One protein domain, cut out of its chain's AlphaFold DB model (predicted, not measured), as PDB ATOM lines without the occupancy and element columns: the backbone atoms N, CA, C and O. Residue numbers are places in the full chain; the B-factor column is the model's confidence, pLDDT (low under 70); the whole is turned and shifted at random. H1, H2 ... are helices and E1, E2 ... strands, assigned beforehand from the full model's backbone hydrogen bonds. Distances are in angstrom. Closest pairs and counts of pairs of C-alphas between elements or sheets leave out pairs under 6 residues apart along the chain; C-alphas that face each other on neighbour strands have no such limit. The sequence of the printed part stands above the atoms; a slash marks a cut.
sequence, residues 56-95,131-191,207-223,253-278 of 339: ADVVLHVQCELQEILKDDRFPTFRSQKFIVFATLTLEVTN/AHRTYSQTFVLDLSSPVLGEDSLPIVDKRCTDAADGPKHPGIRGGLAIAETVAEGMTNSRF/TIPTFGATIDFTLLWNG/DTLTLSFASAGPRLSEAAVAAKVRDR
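AT A GLANCE: This is residues 56 to 95, 131 to 191, 207 to 223 and 253 to 278 of the 339 residues of an uncharacterized protein of Sphingobium sp. AP50 (UniProt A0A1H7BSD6). A long, twisted sheet of four strands bears H1 and H4 on one face, while its other face is bare of named helices. H3 lies beyond H1, off the sheet, H2 sits at one end of the sheet, and residues 268 to 273 of H5 stick out past that end. The printed part has 144 residues with five named helices and four named strands, in the order H1 H2 E1 E2 H3 H4 E3 E4 H5, and the class is mixed, helices and strands. The sheet runs E2 E1 E4 E3, all antiparallel. The whole is elongated, spanning 67 by 35 by 27 A, and only just compact, close to loose, with a radius of gyration of the C-alphas of 17.5 A.

HOW THE PARTS SIT: E1, residues 81 to 95, and E4, residues 253 to 264, are the inner strands, antiparallel at 171 degrees, with N 86 and O 258 within hydrogen-bond range at 2.8 A. Edge strand E2, residues 131 to 142, is antiparallel to E1, with N 89 and O 137 at 2.9 A. Edge strand E3, residues 210 to 223, is antiparallel to E4 at 157 degrees, with N 215 and O 255 at 2.8 A. H1, residues 56 to 71, and H4, residues 178 to 188, lie on the same face of the sheet, a two-layer arrangement of helices over one face. H1 runs along the strands at a height over the sheet of 10.5 A, over E1 and only just not over E2, on which 2 of its C-alphas fall. H4, at 8.6 A, runs along the strands over E3; the closest C-alphas, of Gly 185 and Phe 211, are 5.5 A apart. H1 touches H4 with residues 62 to 69 alone, at a steep tilt of 50 degrees, the same way; the closest C-alphas, of Ile 69 and Ala 179, are 6.1 A apart. H3, residues 154 to 161, only just touches H1, about perpendicular at 89 degrees, with 3 pairs of C-alphas within 8 A, the closest those of Cys 64 and Cys 160 at 5.5 A. H2, residues 76 to 80, only grazes the sheet with residues 77 to 80. H5, residues 268 to 278, is not on the sheet. Each O i to N i+4 pair is within hydrogen-bond range in H1, H2, H4 and H5, and 3 of 4 in H3.

IN THESE COORDINATES: H1 begins at C-alpha 56 (-39.130, 28.165, -29.687) and is 22.5 A long. E1 measures 43.4 A, E3 41.8 A, E2 35.8 A and E4 33.6 A. H5 ends at C-alpha 278 (-53.245, -3.754, -55.561).

THE WHOLE: The C-alphas farthest apart are those of Gly 223 and Asp 277, 68.0 A. Cuts leave gaps of 5.1 A between C-alphas 95 and 131, 10.4 A between 191 and 207, and 19.9 A between 223 and 253. The links E2 to H3 and H3 to H4 are long. The mean pLDDT of the printed part is 73.9, with 46 residues under 70, among them 144 to 158 and 161 to 173.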
ATOM      1  N   ALA A  56     -39.829  28.728 -28.539       80.69
ATOM      2  CA  ALA A  56     -39.130  28.165 -29.687       80.69
ATOM      3  C   ALA A  56     -37.790  27.517 -29.299       80.69
ATOM      4  O   ALA A  56     -37.466  26.463 -29.839       80.69
ATOM      5  N   ASP A  57     -37.054  28.096 -28.343       81.31
ATOM      6  CA  ASP A  57     -35.805  27.515 -27.835       81.31
ATOM      7  C   ASP A  57     -36.066  26.201 -27.092       81.31
ATOM      8  O   ASP A  57     -35.336  25.232 -27.282       81.31
ATOM      9  N   VAL A  58     -37.151  26.128 -26.309       80.94
ATOM     10  CA  VAL A  58     -37.576  24.884 -25.640       80.94
ATOM     11  C   VAL A  58     -37.920  23.808 -26.670       80.94
ATOM     12  O   VAL A  58     -37.451  22.677 -26.564       80.94
ATOM     13  N   VAL A  59     -38.717  24.149 -27.687       82.38
ATOM     14  CA  VAL A  59     -39.100  23.204 -28.750       82.38
ATOM     15  C   VAL A  59     -37.871  22.725 -29.523       82.38
ATOM     16  O   VAL A  59     -37.761  21.533 -29.803       82.38
ATOM     17  N   LEU A  60     -36.934  23.623 -29.834       83.38
ATOM     18  CA  LEU A  60     -35.683  23.275 -30.503       83.38
ATOM     19  C   LEU A  60     -34.831  22.335 -29.640       83.38
ATOM     20  O   LEU A  60     -34.348  21.324 -30.142       83.38
ATOM     21  N   HIS A  61     -34.708  22.612 -28.340       83.69
ATOM     22  CA  HIS A  61     -33.972  21.761 -27.403       83.69
ATOM     23  C   HIS A  61     -34.587  20.354 -27.309       83.69
ATOM     24  O   HIS A  61     -33.869  19.357 -27.376       83.69
ATOM     25  N   VAL A  62     -35.921  20.257 -27.251       85.62
ATOM     26  CA  VAL A  62     -36.654  18.976 -27.310       85.62
ATOM     27  C   VAL A  62     -36.371  18.234 -28.618       85.62
ATOM     28  O   VAL A  62     -36.138  17.026 -28.602       85.62
ATOM     29  N   GLN A  63     -36.373  18.935 -29.755       85.88
ATOM     30  CA  GLN A  63     -36.062  18.336 -31.057       85.88
ATOM     31  C   GLN A  63     -34.627  17.799 -31.109       85.88
ATOM     32  O   GLN A  63     -34.432  16.681 -31.585       85.88
ATOM     33  N   CYS A  64     -33.650  18.543 -30.584       85.44
ATOM     34  CA  CYS A  64     -32.256  18.105 -30.545       85.44
ATOM     35  C   CYS A  64     -32.067  16.858 -29.667       85.44
ATOM     36  O   CYS A  64     -31.417  15.909 -30.101       85.44
ATOM     37  N   GLU A  65     -32.678  16.800 -28.477       85.81
ATOM     38  CA  GLU A  65     -32.608  15.600 -27.628       85.81
ATOM     39  C   GLU A  65     -33.285  14.389 -28.278       85.81
ATOM     40  O   GLU A  65     -32.744  13.284 -28.254       85.81
ATOM     41  N   LEU A  66     -34.445  14.582 -28.912       87.06
ATOM     42  CA  LEU A  66     -35.108  13.510 -29.657       87.06
ATOM     43  C   LEU A  66     -34.245  13.019 -30.823       87.06
ATOM     44  O   LEU A  66     -34.180  11.816 -31.070       87.06
ATOM     45  N   GLN A  67     -33.553  13.919 -31.518       84.88
ATOM     46  CA  GLN A  67     -32.638  13.553 -32.593       84.88
ATOM     47  C   GLN A  67     -31.425  12.769 -32.064       84.88
ATOM     48  O   GLN A  67     -31.018  11.789 -32.689       84.88
ATOM     49  N   GLU A  68     -30.873  13.148 -30.908       86.19
ATOM     50  CA  GLU A  68     -29.800  12.399 -30.241       86.19
ATOM     51  C   GLU A  68     -30.263  10.974 -29.892       86.19
ATOM     52  O   GLU A  68     -29.569  10.008 -30.202       86.19
ATOM     53  N   ILE A  69     -31.485  10.825 -29.367       87.12
ATOM     54  CA  ILE A  69     -32.105   9.522 -29.064       87.12
ATOM     55  C   ILE A  69     -32.279   8.667 -30.328       87.12
ATOM     56  O   ILE A  69     -32.066   7.457 -30.278       87.12
ATOM     57  N   LEU A  70     -32.646   9.265 -31.467       85.25
ATOM     58  CA  LEU A  70     -32.780   8.540 -32.739       85.25
ATOM     59  C   LEU A  70     -31.431   8.037 -33.279       85.25
ATOM     60  O   LEU A  70     -31.369   6.970 -33.903       85.25
ATOM     61  N   LYS A  71     -30.357   8.800 -33.050       84.50
ATOM     62  CA  LYS A  71     -28.988   8.424 -33.431       84.50
ATOM     63  C   LYS A  71     -28.395   7.378 -32.482       84.50
ATOM     64  O   LYS A  71     -27.514   6.632 -32.896       84.50
ATOM     65  N   ASP A  72     -28.896   7.263 -31.260       86.88
ATOM     66  CA  ASP A  72     -28.377   6.352 -30.243       86.88
ATOM     67  C   ASP A  72     -28.650   4.863 -30.556       86.88
ATOM     68  O   ASP A  72     -29.792   4.418 -30.706       86.88
ATOM     69  N   ASP A  73     -27.585   4.057 -30.612       88.44
ATOM     70  CA  ASP A  73     -27.659   2.609 -30.855       88.44
ATOM     71  C   ASP A  73     -28.353   1.835 -29.721       88.44
ATOM     72  O   ASP A  73     -28.780   0.694 -29.919       88.44
ATOM     73  N   ARG A  74     -28.519   2.439 -28.536       85.81
ATOM     74  CA  ARG A  74     -29.238   1.832 -27.402       85.81
ATOM     75  C   ARG A  74     -30.724   1.610 -27.688       85.81
ATOM     76  O   ARG A  74     -31.367   0.828 -26.986       85.81
ATOM     77  N   PHE A  75     -31.276   2.268 -28.707       86.06
ATOM     78  CA  PHE A  75     -32.709   2.301 -28.986       86.06
ATOM     79  C   PHE A  75     -33.065   1.782 -30.398       86.06
ATOM     80  O   PHE A  75     -33.691   2.491 -31.190       86.06
ATOM     81  N   PRO A  76     -32.759   0.512 -30.737       83.56
ATOM     82  CA  PRO A  76     -32.956  -0.027 -32.092       83.56
ATOM     83  C   PRO A  76     -34.429  -0.051 -32.543       83.56
ATOM     84  O   PRO A  76     -34.733  -0.031 -33.740       83.56
ATOM     85  N   THR A  77     -35.372  -0.059 -31.598       81.00
ATOM     86  CA  THR A  77     -36.812  -0.018 -31.884       81.00
ATOM     87  C   THR A  77     -37.225   1.278 -32.584       81.00
ATOM     88  O   THR A  77     -38.063   1.237 -33.483       81.00
ATOM     89  N   PHE A  78     -36.597   2.414 -32.260       79.25
ATOM     90  CA  PHE A  78     -36.887   3.700 -32.909       79.25
ATOM     91  C   PHE A  78     -36.485   3.732 -34.384       79.25
ATOM     92  O   PHE A  78     -37.112   4.428 -35.179       79.25
ATOM     93  N   ARG A  79     -35.483   2.936 -34.775       79.12
ATOM     94  CA  ARG A  79     -35.072   2.809 -36.180       79.12
ATOM     95  C   ARG A  79     -36.009   1.903 -36.980       79.12
ATOM     96  O   ARG A  79     -36.215   2.130 -38.171       79.12
ATOM     97  N   SER A  80     -36.586   0.888 -36.336       80.31
ATOM     98  CA  SER A  80     -37.437  -0.116 -36.996       80.31
ATOM     99  C   SER A  80     -38.923   0.261 -37.046       80.31
ATOM    100  O   SER A  80     -39.645  -0.190 -37.940       80.31
ATOM    101  N   GLN A  81     -39.398   1.102 -36.128       80.50
ATOM    102  CA  GLN A  81     -40.803   1.500 -36.041       80.50
ATOM    103  C   GLN A  81     -40.996   2.992 -36.318       80.50
ATOM    104  O   GLN A  81     -40.092   3.809 -36.158       80.50
ATOM    105  N   LYS A  82     -42.193   3.356 -36.778       81.12
ATOM    106  CA  LYS A  82     -42.602   4.758 -36.878       81.12
ATOM    107  C   LYS A  82     -43.109   5.195 -35.515       81.12
ATOM    108  O   LYS A  82     -43.927   4.502 -34.922       81.12
ATOM    109  N   PHE A  83     -42.652   6.346 -35.043       82.44
ATOM    110  CA  PHE A  83     -43.140   6.953 -33.814       82.44
ATOM    111  C   PHE A  83     -43.631   8.363 -34.118       82.44
ATOM    112  O   PHE A  83     -42.965   9.128 -34.813       82.44
ATOM    113  N   ILE A  84     -44.804   8.680 -33.586       81.81
ATOM    114  CA  ILE A  84     -45.376  10.017 -33.566       81.81
ATOM    115  C   ILE A  84     -45.309  10.480 -32.117       81.81
ATOM    116  O   ILE A  84     -45.765   9.779 -31.212       81.81
ATOM    117  N   VAL A  85     -44.714  11.642 -31.892       83.12
ATOM    118  CA  VAL A  85     -44.628  12.250 -30.568       83.12
ATOM    119  C   VAL A  85     -45.597  13.414 -30.521       83.12
ATOM    120  O   VAL A  85     -45.515  14.342 -31.323       83.12
ATOM    121  N   PHE A  86     -46.519  13.364 -29.573       84.38
ATOM    122  CA  PHE A  86     -47.389  14.475 -29.233       84.38
ATOM    123  C   PHE A  86     -46.773  15.185 -28.037       84.38
ATOM    124  O   PHE A  86     -46.649  14.603 -26.957       84.38
ATOM    125  N   ALA A  87     -46.366  16.428 -28.248       82.88
ATOM    126  CA  ALA A  87     -45.790  17.269 -27.221       82.88
ATOM    127  C   ALA A  87     -46.728  18.448 -26.949       82.88
ATOM    128  O   ALA A  87     -47.117  19.186 -27.855       82.88
ATOM    129  N   THR A  88     -47.087  18.618 -25.684       84.44
ATOM    130  CA  THR A  88     -47.896  19.728 -25.192       84.44
ATOM    131  C   THR A  88     -47.039  20.530 -24.230       84.44
ATOM    132  O   THR A  88     -46.754  20.074 -23.125       84.44
ATOM    133  N   LEU A  89     -46.624  21.723 -24.644       83.25
ATOM    134  CA  LEU A  89     -45.928  22.671 -23.784       83.25
ATOM    135  C   LEU A  89     -46.951  23.622 -23.166       83.25
ATOM    136  O   LEU A  89     -47.675  24.311 -23.882       83.25
ATOM    137  N   THR A  90     -46.998  23.668 -21.841       82.62
ATOM    138  CA  THR A  90     -47.796  24.631 -21.082       82.62
ATOM    139  C   THR A  90     -46.858  25.523 -20.284       82.62
ATOM    140  O   THR A  90     -46.118  25.051 -19.434       82.62
ATOM    141  N   LEU A  91     -46.893  26.814 -20.582       76.56
ATOM    142  CA  LEU A  91     -46.076  27.866 -19.994       76.56
ATOM    143  C   LEU A  91     -46.976  28.706 -19.080       76.56
ATOM    144  O   LEU A  91     -47.876  29.411 -19.544       76.56
ATOM    145  N   GLU A  92     -46.748  28.619 -17.777       79.31
ATOM    146  CA  GLU A  92     -47.448  29.354 -16.727       79.31
ATOM    147  C   GLU A  92     -46.530  30.467 -16.201       79.31
ATOM    148  O   GLU A  92     -45.664  30.279 -15.348       79.31
ATOM    149  N   VAL A  93     -46.707  31.676 -16.733       71.31
ATOM    150  CA  VAL A  93     -45.919  32.841 -16.327       71.31
ATOM    151  C   VAL A  93     -46.642  33.570 -15.207       71.31
ATOM    152  O   VAL A  93     -47.703  34.163 -15.417       71.31
ATOM    153  N   THR A  94     -46.015  33.606 -14.037       76.38
ATOM    154  CA  THR A  94     -46.420  34.456 -12.921       76.38
ATOM    155  C   THR A  94     -45.408  35.584 -12.752       76.38
ATOM    156  O   THR A  94     -44.296  35.401 -12.262       76.38
ATOM    157  N   ASN A  95     -45.801  36.786 -13.164       70.31
ATOM    158  CA  ASN A  95     -45.035  38.000 -12.903       70.31
ATOM    159  C   ASN A  95     -45.542  38.608 -11.597       70.31
ATOM    160  O   ASN A  95     -46.699  39.020 -11.529       70.31
ATOM    161  N   ALA A 131     -49.396  39.478 -12.221       62.97
ATOM    162  CA  ALA A 131     -49.943  39.151 -13.528       62.97
ATOM    163  C   ALA A 131     -49.699  37.673 -13.818       62.97
ATOM    164  O   ALA A 131     -48.562  37.204 -13.780       62.97
ATOM    165  N   HIS A 132     -50.776  36.964 -14.131       68.69
ATOM    166  CA  HIS A 132     -50.754  35.540 -14.418       68.69
ATOM    167  C   HIS A 132     -51.151  35.298 -15.874       68.69
ATOM    168  O   HIS A 132     -52.161  35.840 -16.336       68.69
ATOM    169  N   ARG A 133     -50.346  34.535 -16.618       62.22
ATOM    170  CA  ARG A 133     -50.619  34.173 -18.013       62.22
ATOM    171  C   ARG A 133     -50.299  32.708 -18.247       62.22
ATOM    172  O   ARG A 133     -49.224  32.250 -17.879       62.22
ATOM    173  N   THR A 134     -51.203  32.022 -18.932       76.69
ATOM    174  CA  THR A 134     -51.021  30.632 -19.345       76.69
ATOM    175  C   THR A 134     -50.969  30.578 -20.866       76.69
ATOM    176  O   THR A 134     -51.883  31.058 -21.536       76.69
ATOM    177  N   TYR A 135     -49.903  30.004 -21.408       74.06
ATOM    178  CA  TYR A 135     -49.732  29.730 -22.830       74.06
ATOM    179  C   TYR A 135     -49.673  28.218 -23.014       74.06
ATOM    180  O   TYR A 135     -48.900  27.554 -22.336       74.06
ATOM    181  N   SER A 136     -50.481  27.662 -23.912       79.31
ATOM    182  CA  SER A 136     -50.433  26.237 -24.244       79.31
ATOM    183  C   SER A 136     -50.171  26.086 -25.734       79.31
ATOM    184  O   SER A 136     -50.862  26.696 -26.550       79.31
ATOM    185  N   GLN A 137     -49.150  25.308 -26.080       79.94
ATOM    186  CA  GLN A 137     -48.784  24.998 -27.452       79.94
ATOM    187  C   GLN A 137     -48.673  23.486 -27.606       79.94
ATOM    188  O   GLN A 137     -47.837  22.835 -26.982       79.94
ATOM    189  N   THR A 138     -49.524  22.931 -28.459       79.94
ATOM    190  CA  THR A 138     -49.478  21.529 -28.860       79.94
ATOM    191  C   THR A 138     -48.775  21.414 -30.202       79.94
ATOM    192  O   THR A 138     -49.049  22.170 -31.136       79.94
ATOM    193  N   PHE A 139     -47.845  20.475 -30.309       81.12
ATOM    194  CA  PHE A 139     -47.177  20.159 -31.560       81.12
ATOM    195  C   PHE A 139     -47.040  18.649 -31.720       81.12
ATOM    196  O   PHE A 139     -46.884  17.895 -30.757       81.12
ATOM    197  N   VAL A 140     -47.143  18.214 -32.971       78.12
ATOM    198  CA  VAL A 140     -47.016  16.813 -33.358       78.12
ATOM    199  C   VAL A 140     -45.707  16.672 -34.114       78.12
ATOM    200  O   VAL A 140     -45.508  17.314 -35.144       78.12
ATOM    201  N   LEU A 141     -44.807  15.855 -33.581       80.06
ATOM    202  CA  LEU A 141     -43.541  15.515 -34.208       80.06
ATOM    203  C   LEU A 141     -43.668  14.124 -34.822       80.06
ATOM    204  O   LEU A 141     -43.771  13.122 -34.114       80.06
ATOM    205  N   ASP A 142     -43.646  14.058 -36.147       80.50
ATOM    206  CA  ASP A 142     -43.526  12.791 -36.857       80.50
ATOM    207  C   ASP A 142     -42.044  12.426 -37.005       80.50
ATOM    208  O   ASP A 142     -41.367  12.917 -37.909       80.50
ATOM    209  N   LEU A 143     -41.548  11.533 -36.142       78.00
ATOM    210  CA  LEU A 143     -40.160  11.043 -36.178       78.00
ATOM    211  C   LEU A 143     -39.879  10.152 -37.401       78.00
ATOM    212  O   LEU A 143     -38.751   9.705 -37.610       78.00
ATOM    213  N   SER A 144     -40.908   9.817 -38.184       68.62
ATOM    214  CA  SER A 144     -40.782   9.063 -39.429       68.62
ATOM    215  C   SER A 144     -40.728   9.924 -40.676       68.62
ATOM    216  O   SER A 144     -40.393   9.401 -41.741       68.62
ATOM    217  N   SER A 145     -41.024  11.217 -40.549       67.94
ATOM    218  CA  SER A 145     -40.933  12.130 -41.671       67.94
ATOM    219  C   SER A 145     -39.484  12.188 -42.159       67.94
ATOM    220  O   SER A 145     -38.581  12.401 -41.344       67.94
ATOM    221  N   PRO A 146     -39.239  12.054 -43.476       59.44
ATOM    222  CA  PRO A 146     -37.909  12.231 -44.041       59.44
ATOM    223  C   PRO A 146     -37.354  13.624 -43.748       59.44
ATOM    224  O   PRO A 146     -36.147  13.754 -43.790       59.44
ATOM    225  N   VAL A 147     -38.203  14.599 -43.360       56.72
ATOM    226  CA  VAL A 147     -37.827  15.944 -42.881       56.72
ATOM    227  C   VAL A 147     -36.941  15.903 -41.617       56.72
ATOM    228  O   VAL A 147     -36.104  16.783 -41.418       56.72
ATOM    229  N   LEU A 148     -37.090  14.868 -40.785       57.72
ATOM    230  CA  LEU A 148     -36.204  14.562 -39.652       57.72
ATOM    231  C   LEU A 148     -35.211  13.430 -39.972       57.72
ATOM    232  O   LEU A 148     -34.416  13.048 -39.114       57.72
ATOM    233  N   GLY A 149     -35.281  12.871 -41.182       53.94
ATOM    234  CA  GLY A 149     -34.342  11.886 -41.698       53.94
ATOM    235  C   GLY A 149     -33.034  12.541 -42.132       53.94
ATOM    236  O   GLY A 149     -32.976  13.739 -42.396       53.94
ATOM    237  N   GLU A 150     -31.988  11.725 -42.190       57.12
ATOM    238  CA  GLU A 150     -30.574  12.076 -42.407       57.12
ATOM    239  C   GLU A 150     -30.317  13.151 -43.487       57.12
ATOM    240  O   GLU A 150     -29.429  13.984 -43.318       57.12
ATOM    241  N   ASP A 151     -31.150  13.213 -44.532       55.91
ATOM    242  CA  ASP A 151     -30.919  14.044 -45.721       55.91
ATOM    243  C   ASP A 151     -31.477  15.481 -45.657       55.91
ATOM    244  O   ASP A 151     -30.950  16.380 -46.313       55.91
ATOM    245  N   SER A 152     -32.521  15.759 -44.870       51.16
ATOM    246  CA  SER A 152     -33.105  17.115 -44.737       51.16
ATOM    247  C   SER A 152     -32.707  17.823 -43.445       51.16
ATOM    248  O   SER A 152     -33.203  18.907 -43.119       51.16
ATOM    249  N   LEU A 153     -31.751  17.241 -42.729       52.03
ATOM    250  CA  LEU A 153     -31.248  17.728 -41.464       52.03
ATOM    251  C   LEU A 153     -30.172  18.834 -41.522       52.03
ATOM    252  O   LEU A 153     -29.810  19.267 -40.436       52.03
ATOM    253  N   PRO A 154     -29.666  19.415 -42.638       55.84
ATOM    254  CA  PRO A 154     -28.565  20.376 -42.506       55.84
ATOM    255  C   PRO A 154     -28.960  21.664 -41.763       55.84
ATOM    256  O   PRO A 154     -28.080  22.403 -41.336       55.84
ATOM    257  N   ILE A 155     -30.256  21.957 -41.588       59.97
ATOM    258  CA  ILE A 155     -30.721  23.125 -40.822       59.97
ATOM    259  C   ILE A 155     -30.858  22.801 -39.329       59.97
ATOM    260  O   ILE A 155     -30.410  23.586 -38.494       59.97
ATOM    261  N   VAL A 156     -31.474  21.665 -38.989       63.81
ATOM    262  CA  VAL A 156     -31.670  21.242 -37.591       63.81
ATOM    263  C   VAL A 156     -30.361  20.721 -37.015       63.81
ATOM    264  O   VAL A 156     -29.968  21.143 -35.938       63.81
ATOM    265  N   ASP A 157     -29.631  19.904 -37.772       65.56
ATOM    266  CA  ASP A 157     -28.343  19.357 -37.359       65.56
ATOM    267  C   ASP A 157     -27.348  20.479 -37.106       65.56
ATOM    268  O   ASP A 157     -26.743  20.463 -36.053       65.56
ATOM    269  N   LYS A 158     -27.254  21.529 -37.938       69.62
ATOM    270  CA  LYS A 158     -26.404  22.696 -37.612       69.62
ATOM    271  C   LYS A 158     -26.789  23.337 -36.277       69.62
ATOM    272  O   LYS A 158     -25.935  23.526 -35.419       69.62
ATOM    273  N   ARG A 159     -28.087  23.570 -36.047       71.75
ATOM    274  CA  ARG A 159     -28.579  24.131 -34.775       71.75
ATOM    275  C   ARG A 159     -28.334  23.211 -33.571       71.75
ATOM    276  O   ARG A 159     -28.162  23.723 -32.470       71.75
ATOM    277  N   CYS A 160     -28.300  21.895 -33.780       75.88
ATOM    278  CA  CYS A 160     -28.055  20.895 -32.743       75.88
ATOM    279  C   CYS A 160     -26.577  20.452 -32.628       75.88
ATOM    280  O   CYS A 160     -26.235  19.816 -31.639       75.88
ATOM    281  N   THR A 161     -25.698  20.748 -33.599       67.88
ATOM    282  CA  THR A 161     -24.283  20.298 -33.668       67.88
ATOM    283  C   THR A 161     -23.267  21.404 -33.414       67.88
ATOM    284  O   THR A 161     -22.183  21.098 -32.919       67.88
ATOM    285  N   ASP A 162     -23.635  22.683 -33.565       59.75
ATOM    286  CA  ASP A 162     -22.861  23.832 -33.039       59.75
ATOM    287  C   ASP A 162     -22.735  23.807 -31.486       59.75
ATOM    288  O   ASP A 162     -22.167  24.689 -30.841       59.75
ATOM    289  N   ALA A 163     -23.255  22.739 -30.890       51.97
ATOM    290  CA  ALA A 163     -23.391  22.375 -29.501       51.97
ATOM    291  C   ALA A 163     -22.423  21.249 -29.074       51.97
ATOM    292  O   ALA A 163     -22.777  20.429 -28.231       51.97
ATOM    293  N   ALA A 164     -21.204  21.160 -29.614       47.72
ATOM    294  CA  ALA A 164     -20.201  20.212 -29.093       47.72
ATOM    295  C   ALA A 164     -19.881  20.441 -27.591       47.72
ATOM    296  O   ALA A 164     -19.452  19.521 -26.896       47.72
ATOM    297  N   ASP A 165     -20.187  21.639 -27.075       55.47
ATOM    298  CA  ASP A 165     -20.187  22.002 -25.647       55.47
ATOM    299  C   ASP A 165     -21.563  21.808 -24.952       55.47
ATOM    300  O   ASP A 165     -21.785  22.294 -23.841       55.47
ATOM    301  N   GLY A 166     -22.509  21.130 -25.603       55.62
ATOM    302  CA  GLY A 166     -23.942  21.161 -25.303       55.62
ATOM    303  C   GLY A 166     -24.638  22.360 -25.967       55.62
ATOM    304  O   GLY A 166     -23.983  23.364 -26.268       55.62
ATOM    305  N   PRO A 167     -25.952  22.280 -26.245       53.00
ATOM    306  CA  PRO A 167     -26.669  23.387 -26.857       53.00
ATOM    307  C   PRO A 167     -26.604  24.577 -25.909       53.00
ATOM    308  O   PRO A 167     -27.174  24.563 -24.818       53.00
ATOM    309  N   LYS A 168     -25.875  25.623 -26.312       57.81
ATOM    310  CA  LYS A 168     -25.853  26.915 -25.617       57.81
ATOM    311  C   LYS A 168     -27.157  27.650 -25.929       57.81
ATOM    312  O   LYS A 168     -27.142  28.762 -26.446       57.81
ATOM    313  N   HIS A 169     -28.294  27.011 -25.657       62.12
ATOM    314  CA  HIS A 169     -29.566  27.705 -25.652       62.12
ATOM    315  C   HIS A 169     -29.601  28.570 -24.396       62.12
ATOM    316  O   HIS A 169     -29.325  28.092 -23.289       62.12
ATOM    317  N   PRO A 170     -29.864  29.868 -24.547       60.28
ATOM    318  CA  PRO A 170     -29.855  30.747 -23.404       60.28
ATOM    319  C   PRO A 170     -30.963  30.352 -22.427       60.28
ATOM    320  O   PRO A 170     -32.130  30.280 -22.788       60.28
ATOM    321  N   GLY A 171     -30.585  30.079 -21.178       60.88
ATOM    322  CA  GLY A 171     -31.523  29.865 -20.073       60.88
ATOM    323  C   GLY A 171     -31.978  28.424 -19.819       60.88
ATOM    324  O   GLY A 171     -32.516  28.180 -18.743       60.88
ATOM    325  N   ILE A 172     -31.713  27.465 -20.712       66.50
ATOM    326  CA  ILE A 172     -31.994  26.038 -20.467       66.50
ATOM    327  C   ILE A 172     -30.658  25.330 -20.252       66.50
ATOM    328  O   ILE A 172     -29.855  25.193 -21.170       66.50
ATOM    329  N   ARG A 173     -30.379  24.934 -19.005       65.75
ATOM    330  CA  ARG A 173     -29.158  24.201 -18.646       65.75
ATOM    331  C   ARG A 173     -29.507  22.772 -18.258       65.75
ATOM    332  O   ARG A 173     -30.392  22.560 -17.436       65.75
ATOM    333  N   GLY A 174     -28.735  21.823 -18.778       70.38
ATOM    334  CA  GLY A 174     -28.938  20.394 -18.537       70.38
ATOM    335  C   GLY A 174     -29.766  19.725 -19.633       70.38
ATOM    336  O   GLY A 174     -30.208  20.378 -20.574       70.38
ATOM    337  N   GLY A 175     -29.914  18.406 -19.527       72.44
ATOM    338  CA  GLY A 175     -30.834  17.658 -20.380       72.44
ATOM    339  C   GLY A 175     -32.229  17.618 -19.759       72.44
ATOM    340  O   GLY A 175     -32.346  17.574 -18.535       72.44
ATOM    341  N   LEU A 176     -33.269  17.571 -20.585       78.44
ATOM    342  CA  LEU A 176     -34.669  17.376 -20.191       78.44
ATOM    343  C   LEU A 176     -34.959  15.935 -19.735       78.44
ATOM    344  O   LEU A 176     -36.098  15.598 -19.422       78.44
ATOM    345  N   ALA A 177     -33.934  15.082 -19.701       80.94
ATOM    346  CA  ALA A 177     -34.020  13.667 -19.368       80.94
ATOM    347  C   ALA A 177     -35.036  12.894 -20.238       80.94
ATOM    348  O   ALA A 177     -35.668  11.918 -19.806       80.94
ATOM    349  N   ILE A 178     -35.223  13.339 -21.489       84.88
ATOM    350  CA  ILE A 178     -36.135  12.688 -22.435       84.88
ATOM    351  C   ILE A 178     -35.606  11.295 -22.778       84.88
ATOM    352  O   ILE A 178     -36.386  10.357 -22.909       84.88
ATOM    353  N   ALA A 179     -34.284  11.132 -22.864       85.88
ATOM    354  CA  ALA A 179     -33.652   9.849 -23.153       85.88
ATOM    355  C   ALA A 179     -33.949   8.809 -22.066       85.88
ATOM    356  O   ALA A 179     -34.261   7.663 -22.377       85.88
ATOM    357  N   GLU A 180     -33.904   9.212 -20.799       85.50
ATOM    358  CA  GLU A 180     -34.223   8.382 -19.642       85.50
ATOM    359  C   GLU A 180     -35.706   8.006 -19.637       85.50
ATOM    360  O   GLU A 180     -36.035   6.832 -19.487       85.50
ATOM    361  N   THR A 181     -36.587   8.973 -19.903       84.31
ATOM    362  CA  THR A 181     -38.031   8.732 -20.047       84.31
ATOM    363  C   THR A 181     -38.323   7.727 -21.159       84.31
ATOM    364  O   THR A 181     -39.117   6.802 -20.993       84.31
ATOM    365  N   VAL A 182     -37.690   7.908 -22.318       85.81
ATOM    366  CA  VAL A 182     -37.859   7.030 -23.474       85.81
ATOM    367  C   VAL A 182     -37.307   5.638 -23.176       85.81
ATOM    368  O   VAL A 182     -37.958   4.640 -23.492       85.81
ATOM    369  N   ALA A 183     -36.146   5.551 -22.524       86.12
ATOM    370  CA  ALA A 183     -35.573   4.287 -22.083       86.12
ATOM    371  C   ALA A 183     -36.523   3.553 -21.130       86.12
ATOM    372  O   ALA A 183     -36.816   2.375 -21.337       86.12
ATOM    373  N   GLU A 184     -37.050   4.251 -20.125       84.88
ATOM    374  CA  GLU A 184     -37.979   3.691 -19.151       84.88
ATOM    375  C   GLU A 184     -39.286   3.243 -19.819       84.88
ATOM    376  O   GLU A 184     -39.695   2.087 -19.668       84.88
ATOM    377  N   GLY A 185     -39.886   4.100 -20.649       81.69
ATOM    378  CA  GLY A 185     -41.097   3.801 -21.411       81.69
ATOM    379  C   GLY A 185     -40.951   2.573 -22.310       81.69
ATOM    380  O   GLY A 185     -41.843   1.725 -22.353       81.69
ATOM    381  N   MET A 186     -39.797   2.408 -22.962       79.88
ATOM    382  CA  MET A 186     -39.516   1.228 -23.784       79.88
ATOM    383  C   MET A 186     -39.221  -0.031 -22.974       79.88
ATOM    384  O   MET A 186     -39.589  -1.128 -23.393       79.88
ATOM    385  N   THR A 187     -38.590   0.079 -21.806       80.38
ATOM    386  CA  THR A 187     -38.435  -1.094 -20.931       80.38
ATOM    387  C   THR A 187     -39.779  -1.564 -20.368       80.38
ATOM    388  O   THR A 187     -39.995  -2.770 -20.220       80.38
ATOM    389  N   ASN A 188     -40.704  -0.627 -20.141       69.94
ATOM    390  CA  ASN A 188     -42.038  -0.863 -19.596       69.94
ATOM    391  C   ASN A 188     -43.112  -1.130 -20.664       69.94
ATOM    392  O   ASN A 188     -44.229  -1.516 -20.327       69.94
ATOM    393  N   SER A 189     -42.800  -1.051 -21.962       63.41
ATOM    394  CA  SER A 189     -43.765  -1.309 -23.044       63.41
ATOM    395  C   SER A 189     -44.244  -2.769 -23.126       63.41
ATOM    396  O   SER A 189     -44.972  -3.136 -24.044       63.41
ATOM    397  N   ARG A 190     -43.856  -3.623 -22.169       60.12
ATOM    398  CA  ARG A 190     -44.438  -4.953 -21.947       60.12
ATOM    399  C   ARG A 190     -45.857  -4.890 -21.368       60.12
ATOM    400  O   ARG A 190     -46.582  -5.872 -21.487       60.12
ATOM    401  N   PHE A 191     -46.282  -3.754 -20.804       52.50
ATOM    402  CA  PHE A 191     -47.639  -3.541 -20.276       52.50
ATOM    403  C   PHE A 191     -48.667  -3.190 -21.365       52.50
ATOM    404  O   PHE A 191     -49.518  -2.319 -21.187       52.50
ATOM    405  N   THR A 207     -52.380  -1.829 -30.631       50.03
ATOM    406  CA  THR A 207     -52.330  -1.318 -29.269       50.03
ATOM    407  C   THR A 207     -51.067  -0.480 -29.226       50.03
ATOM    408  O   THR A 207     -49.971  -1.026 -29.146       50.03
ATOM    409  N   ILE A 208     -51.197   0.823 -29.453       53.53
ATOM    410  CA  ILE A 208     -50.039   1.691 -29.531       53.53
ATOM    411  C   ILE A 208     -49.552   1.842 -28.091       53.53
ATOM    412  O   ILE A 208     -50.294   2.425 -27.296       53.53
ATOM    413  N   PRO A 209     -48.378   1.298 -27.707       55.28
ATOM    414  CA  PRO A 209     -47.821   1.598 -26.401       55.28
ATOM    415  C   PRO A 209     -47.648   3.111 -26.349       55.28
ATOM    416  O   PRO A 209     -46.826   3.674 -27.072       55.28
ATOM    417  N   THR A 210     -48.504   3.751 -25.556       65.25
ATOM    418  CA  THR A 210     -48.430   5.173 -25.282       65.25
ATOM    419  C   THR A 210     -47.745   5.317 -23.945       65.25
ATOM    420  O   THR A 210     -48.278   4.941 -22.905       65.25
ATOM    421  N   PHE A 211     -46.506   5.779 -23.987       78.94
ATOM    422  CA  PHE A 211     -45.799   6.210 -22.794       78.94
ATOM    423  C   PHE A 211     -45.592   7.710 -22.896       78.94
ATOM    424  O   PHE A 211     -45.576   8.279 -23.988       78.94
ATOM    425  N   GLY A 212     -45.468   8.364 -21.756       77.75
ATOM    426  CA  GLY A 212     -45.278   9.797 -21.711       77.75
ATOM    427  C   GLY A 212     -44.633  10.227 -20.413       77.75
ATOM    428  O   GLY A 212     -44.591   9.458 -19.453       77.75
ATOM    429  N   ALA A 213     -44.144  11.457 -20.404       78.50
ATOM    430  CA  ALA A 213     -43.672  12.120 -19.203       78.50
ATOM    431  C   ALA A 213     -44.195  13.544 -19.155       78.50
ATOM    432  O   ALA A 213     -44.369  14.195 -20.185       78.50
ATOM    433  N   THR A 214     -44.391  14.011 -17.931       82.38
ATOM    434  CA  THR A 214     -44.630  15.412 -17.625       82.38
ATOM    435  C   THR A 214     -43.375  15.940 -16.953       82.38
ATOM    436  O   THR A 214     -42.991  15.457 -15.889       82.38
ATOM    437  N   ILE A 215     -42.715  16.892 -17.600       74.75
ATOM    438  CA  ILE A 215     -41.508  17.542 -17.104       74.75
ATOM    439  C   ILE A 215     -41.923  18.926 -16.621       74.75
ATOM    440  O   ILE A 215     -42.261  19.790 -17.430       74.75
ATOM    441  N   ASP A 216     -41.900  19.120 -15.305       77.31
ATOM    442  CA  ASP A 216     -42.124  20.419 -14.680       77.31
ATOM    443  C   ASP A 216     -40.776  21.086 -14.402       77.31
ATOM    444  O   ASP A 216     -39.930  20.537 -13.693       77.31
ATOM    445  N   PHE A 217     -40.574  22.292 -14.922       73.94
ATOM    446  CA  PHE A 217     -39.434  23.132 -14.579       73.94
ATOM    447  C   PHE A 217     -39.909  24.517 -14.147       73.94
ATOM    448  O   PHE A 217     -40.973  24.993 -14.529       73.94
ATOM    449  N   THR A 218     -39.159  25.160 -13.255       70.62
ATOM    450  CA  THR A 218     -39.492  26.499 -12.760       70.62
ATOM    451  C   THR A 218     -38.296  27.412 -12.953       70.62
ATOM    452  O   THR A 218     -37.231  27.191 -12.380       70.62
ATOM    453  N   LEU A 219     -38.479  28.449 -13.761       65.94
ATOM    454  CA  LEU A 219     -37.519  29.521 -13.969       65.94
ATOM    455  C   LEU A 219     -37.859  30.655 -13.002       65.94
ATOM    456  O   LEU A 219     -38.870  31.345 -13.160       65.94
ATOM    457  N   LEU A 220     -37.013  30.846 -11.991       66.81
ATOM    458  CA  LEU A 220     -37.125  31.962 -11.056       66.81
ATOM    459  C   LEU A 220     -36.193  33.090 -11.495       66.81
ATOM    460  O   LEU A 220     -34.980  32.913 -11.577       66.81
ATOM    461  N   TRP A 221     -36.775  34.257 -11.739       63.53
ATOM    462  CA  TRP A 221     -36.069  35.491 -12.049       63.53
ATOM    463  C   TRP A 221     -36.302  36.477 -10.916       63.53
ATOM    464  O   TRP A 221     -37.419  36.957 -10.739       63.53
ATOM    465  N   ASN A 222     -35.248  36.796 -10.174       64.62
ATOM    466  CA  ASN A 222     -35.305  37.774  -9.096       64.62
ATOM    467  C   ASN A 222     -34.380  38.937  -9.450       64.62
ATOM    468  O   ASN A 222     -33.173  38.753  -9.602       64.62
ATOM    469  N   GLY A 223     -34.956  40.125  -9.606       63.12
ATOM    470  CA  GLY A 223     -34.237  41.369  -9.838       63.12
ATOM    471  C   GLY A 223     -34.618  42.383  -8.769       63.12
ATOM    472  O   GLY A 223     -35.761  42.825  -8.709       63.12
ATOM    473  N   ASP A 253     -43.118  25.967 -16.071       78.19
ATOM    474  CA  ASP A 253     -43.282  25.339 -17.367       78.19
ATOM    475  C   ASP A 253     -43.533  23.857 -17.170       78.19
ATOM    476  O   ASP A 253     -42.824  23.183 -16.425       78.19
ATOM    477  N   THR A 254     -44.551  23.360 -17.854       80.81
ATOM    478  CA  THR A 254     -44.941  21.960 -17.862       80.81
ATOM    479  C   THR A 254     -44.891  21.476 -19.302       80.81
ATOM    480  O   THR A 254     -45.692  21.886 -20.144       80.81
ATOM    481  N   LEU A 255     -43.943  20.593 -19.597       81.50
ATOM    482  CA  LEU A 255     -43.832  19.919 -20.882       81.50
ATOM    483  C   LEU A 255     -44.371  18.497 -20.745       81.50
ATOM    484  O   LEU A 255     -43.761  17.657 -20.089       81.50
ATOM    485  N   THR A 256     -45.489  18.212 -21.401       84.12
ATOM    486  CA  THR A 256     -46.054  16.864 -21.472       84.12
ATOM    487  C   THR A 256     -45.688  16.242 -22.810       84.12
ATOM    488  O   THR A 256     -46.129  16.708 -23.860       84.12
ATOM    489  N   LEU A 257     -44.897  15.178 -22.782       80.94
ATOM    490  CA  LEU A 257     -44.533  14.386 -23.950       80.94
ATOM    491  C   LEU A 257     -45.315  13.084 -23.919       80.94
ATOM    492  O   LEU A 257     -45.362  12.414 -22.892       80.94
ATOM    493  N   SER A 258     -45.890  12.696 -25.048       83.81
ATOM    494  CA  SER A 258     -46.513  11.389 -25.230       83.81
ATOM    495  C   SER A 258     -46.065  10.783 -26.549       83.81
ATOM    496  O   SER A 258     -46.087  11.425 -27.595       83.81
ATOM    497  N   PHE A 259     -45.623   9.540 -26.484       82.50
ATOM    498  CA  PHE A 259     -45.052   8.801 -27.593       82.50
ATOM    499  C   PHE A 259     -46.067   7.773 -28.056       82.50
ATOM    500  O   PHE A 259     -46.590   7.017 -27.247       82.50
ATOM    501  N   ALA A 260     -46.330   7.727 -29.354       81.06
ATOM    502  CA  ALA A 260     -47.227   6.767 -29.966       81.06
ATOM    503  C   ALA A 260     -46.489   6.047 -31.104       81.06
ATOM    504  O   ALA A 260     -46.046   6.669 -32.066       81.06
ATOM    505  N   SER A 261     -46.344   4.724 -31.015       77.38
ATOM    506  CA  SER A 261     -45.924   3.900 -32.158       77.38
ATOM    507  C   SER A 261     -46.991   3.921 -33.260       77.38
ATOM    508  O   SER A 261     -48.110   3.456 -33.073       77.38
ATOM    509  N   ALA A 262     -46.634   4.410 -34.443       72.38
ATOM    510  CA  ALA A 262     -47.452   4.352 -35.651       72.38
ATOM    511  C   ALA A 262     -47.294   3.017 -36.413       72.38
ATOM    512  O   ALA A 262     -47.713   2.896 -37.564       72.38
ATOM    513  N   GLY A 263     -46.694   2.004 -35.776       72.06
ATOM    514  CA  GLY A 263     -46.491   0.672 -36.340       72.06
ATOM    515  C   GLY A 263     -45.135   0.486 -37.033       72.06
ATOM    516  O   GLY A 263     -44.288   1.387 -37.041       72.06
ATOM    517  N   PRO A 264     -44.879  -0.711 -37.592       70.62
ATOM    518  CA  PRO A 264     -43.630  -0.995 -38.286       70.62
ATOM    519  C   PRO A 264     -43.459  -0.061 -39.485       70.62
ATOM    520  O   PRO A 264     -44.416   0.224 -40.212       70.62
ATOM    521  N   ARG A 265     -42.223   0.392 -39.726       64.38
ATOM    522  CA  ARG A 265     -41.885   1.060 -40.984       64.38
ATOM    523  C   ARG A 265     -42.081   0.040 -42.103       64.38
ATOM    524  O   ARG A 265     -41.269  -0.865 -42.266       64.38
ATOM    525  N   LEU A 266     -43.179   0.154 -42.854       65.38
ATOM    526  CA  LEU A 266     -43.294  -0.557 -44.122       65.38
ATOM    527  C   LEU A 266     -42.121  -0.082 -44.974       65.38
ATOM    528  O   LEU A 266     -42.019   1.114 -45.252       65.38
ATOM    529  N   SER A 267     -41.211  -0.996 -45.312       71.38
ATOM    530  CA  SER A 267     -40.123  -0.670 -46.225       71.38
ATOM    531  C   SER A 267     -40.728  -0.128 -47.512       71.38
ATOM    532  O   SER A 267     -41.813  -0.550 -47.917       71.38
ATOM    533  N   GLU A 268     -40.046   0.802 -48.168       72.00
ATOM    534  CA  GLU A 268     -40.509   1.328 -49.452       72.00
ATOM    535  C   GLU A 268     -40.766   0.190 -50.448       72.00
ATOM    536  O   GLU A 268     -41.766   0.201 -51.154       72.00
ATOM    537  N   ALA A 269     -39.962  -0.877 -50.388       72.81
ATOM    538  CA  ALA A 269     -40.189  -2.116 -51.123       72.81
ATOM    539  C   ALA A 269     -41.492  -2.838 -50.731       72.81
ATOM    540  O   ALA A 269     -42.188  -3.332 -51.609       72.81
ATOM    541  N   ALA A 270     -41.856  -2.897 -49.446       75.25
ATOM    542  CA  ALA A 270     -43.120  -3.481 -48.995       75.25
ATOM    543  C   ALA A 270     -44.324  -2.609 -49.376       75.25
ATOM    544  O   ALA A 270     -45.364  -3.143 -49.753       75.25
ATOM    545  N   VAL A 271     -44.190  -1.280 -49.318       77.12
ATOM    546  CA  VAL A 271     -45.217  -0.353 -49.815       77.12
ATOM    547  C   VAL A 271     -45.371  -0.522 -51.322       77.12
ATOM    548  O   VAL A 271     -46.480  -0.758 -51.787       77.12
ATOM    549  N   ALA A 272     -44.272  -0.503 -52.077       75.62
ATOM    550  CA  ALA A 272     -44.259  -0.706 -53.519       75.62
ATOM    551  C   ALA A 272     -44.801  -2.085 -53.906       75.62
ATOM    552  O   ALA A 272     -45.567  -2.180 -54.858       75.62
ATOM    553  N   ALA A 273     -44.474  -3.142 -53.158       77.69
ATOM    554  CA  ALA A 273     -45.031  -4.474 -53.362       77.69
ATOM    555  C   ALA A 273     -46.539  -4.480 -53.117       77.69
ATOM    556  O   ALA A 273     -47.271  -4.974 -53.958       77.69
ATOM    557  N   LYS A 274     -47.025  -3.866 -52.031       79.19
ATOM    558  CA  LYS A 274     -48.459  -3.805 -51.703       79.19
ATOM    559  C   LYS A 274     -49.252  -2.943 -52.690       79.19
ATOM    560  O   LYS A 274     -50.383  -3.279 -53.032       79.19
ATOM    561  N   VAL A 275     -48.654  -1.851 -53.165       81.81
ATOM    562  CA  VAL A 275     -49.198  -1.003 -54.235       81.81
ATOM    563  C   VAL A 275     -49.224  -1.772 -55.552       81.81
ATOM    564  O   VAL A 275     -50.242  -1.755 -56.233       81.81
ATOM    565  N   ARG A 276     -48.154  -2.503 -55.888       82.38
ATOM    566  CA  ARG A 276     -48.077  -3.348 -57.088       82.38
ATOM    567  C   ARG A 276     -49.072  -4.505 -57.032       82.38
ATOM    568  O   ARG A 276     -49.700  -4.790 -58.037       82.38
ATOM    569  N   ASP A 277     -49.274  -5.114 -55.871       82.31
ATOM    570  CA  ASP A 277     -50.255  -6.183 -55.666       82.31
ATOM    571  C   ASP A 277     -51.688  -5.652 -55.821       82.31
ATOM    572  O   ASP A 277     -52.513  -6.255 -56.503       82.31
ATOM    573  N   ARG A 278     -51.972  -4.447 -55.297       75.31
ATOM    574  CA  ARG A 278     -53.245  -3.754 -55.561       75.31
ATOM    575  C   ARG A 278     -53.415  -3.356 -57.026       75.31
ATOM    576  O   ARG A 278     -54.513  -3.489 -57.553       75.31
TER     577      ARG A 278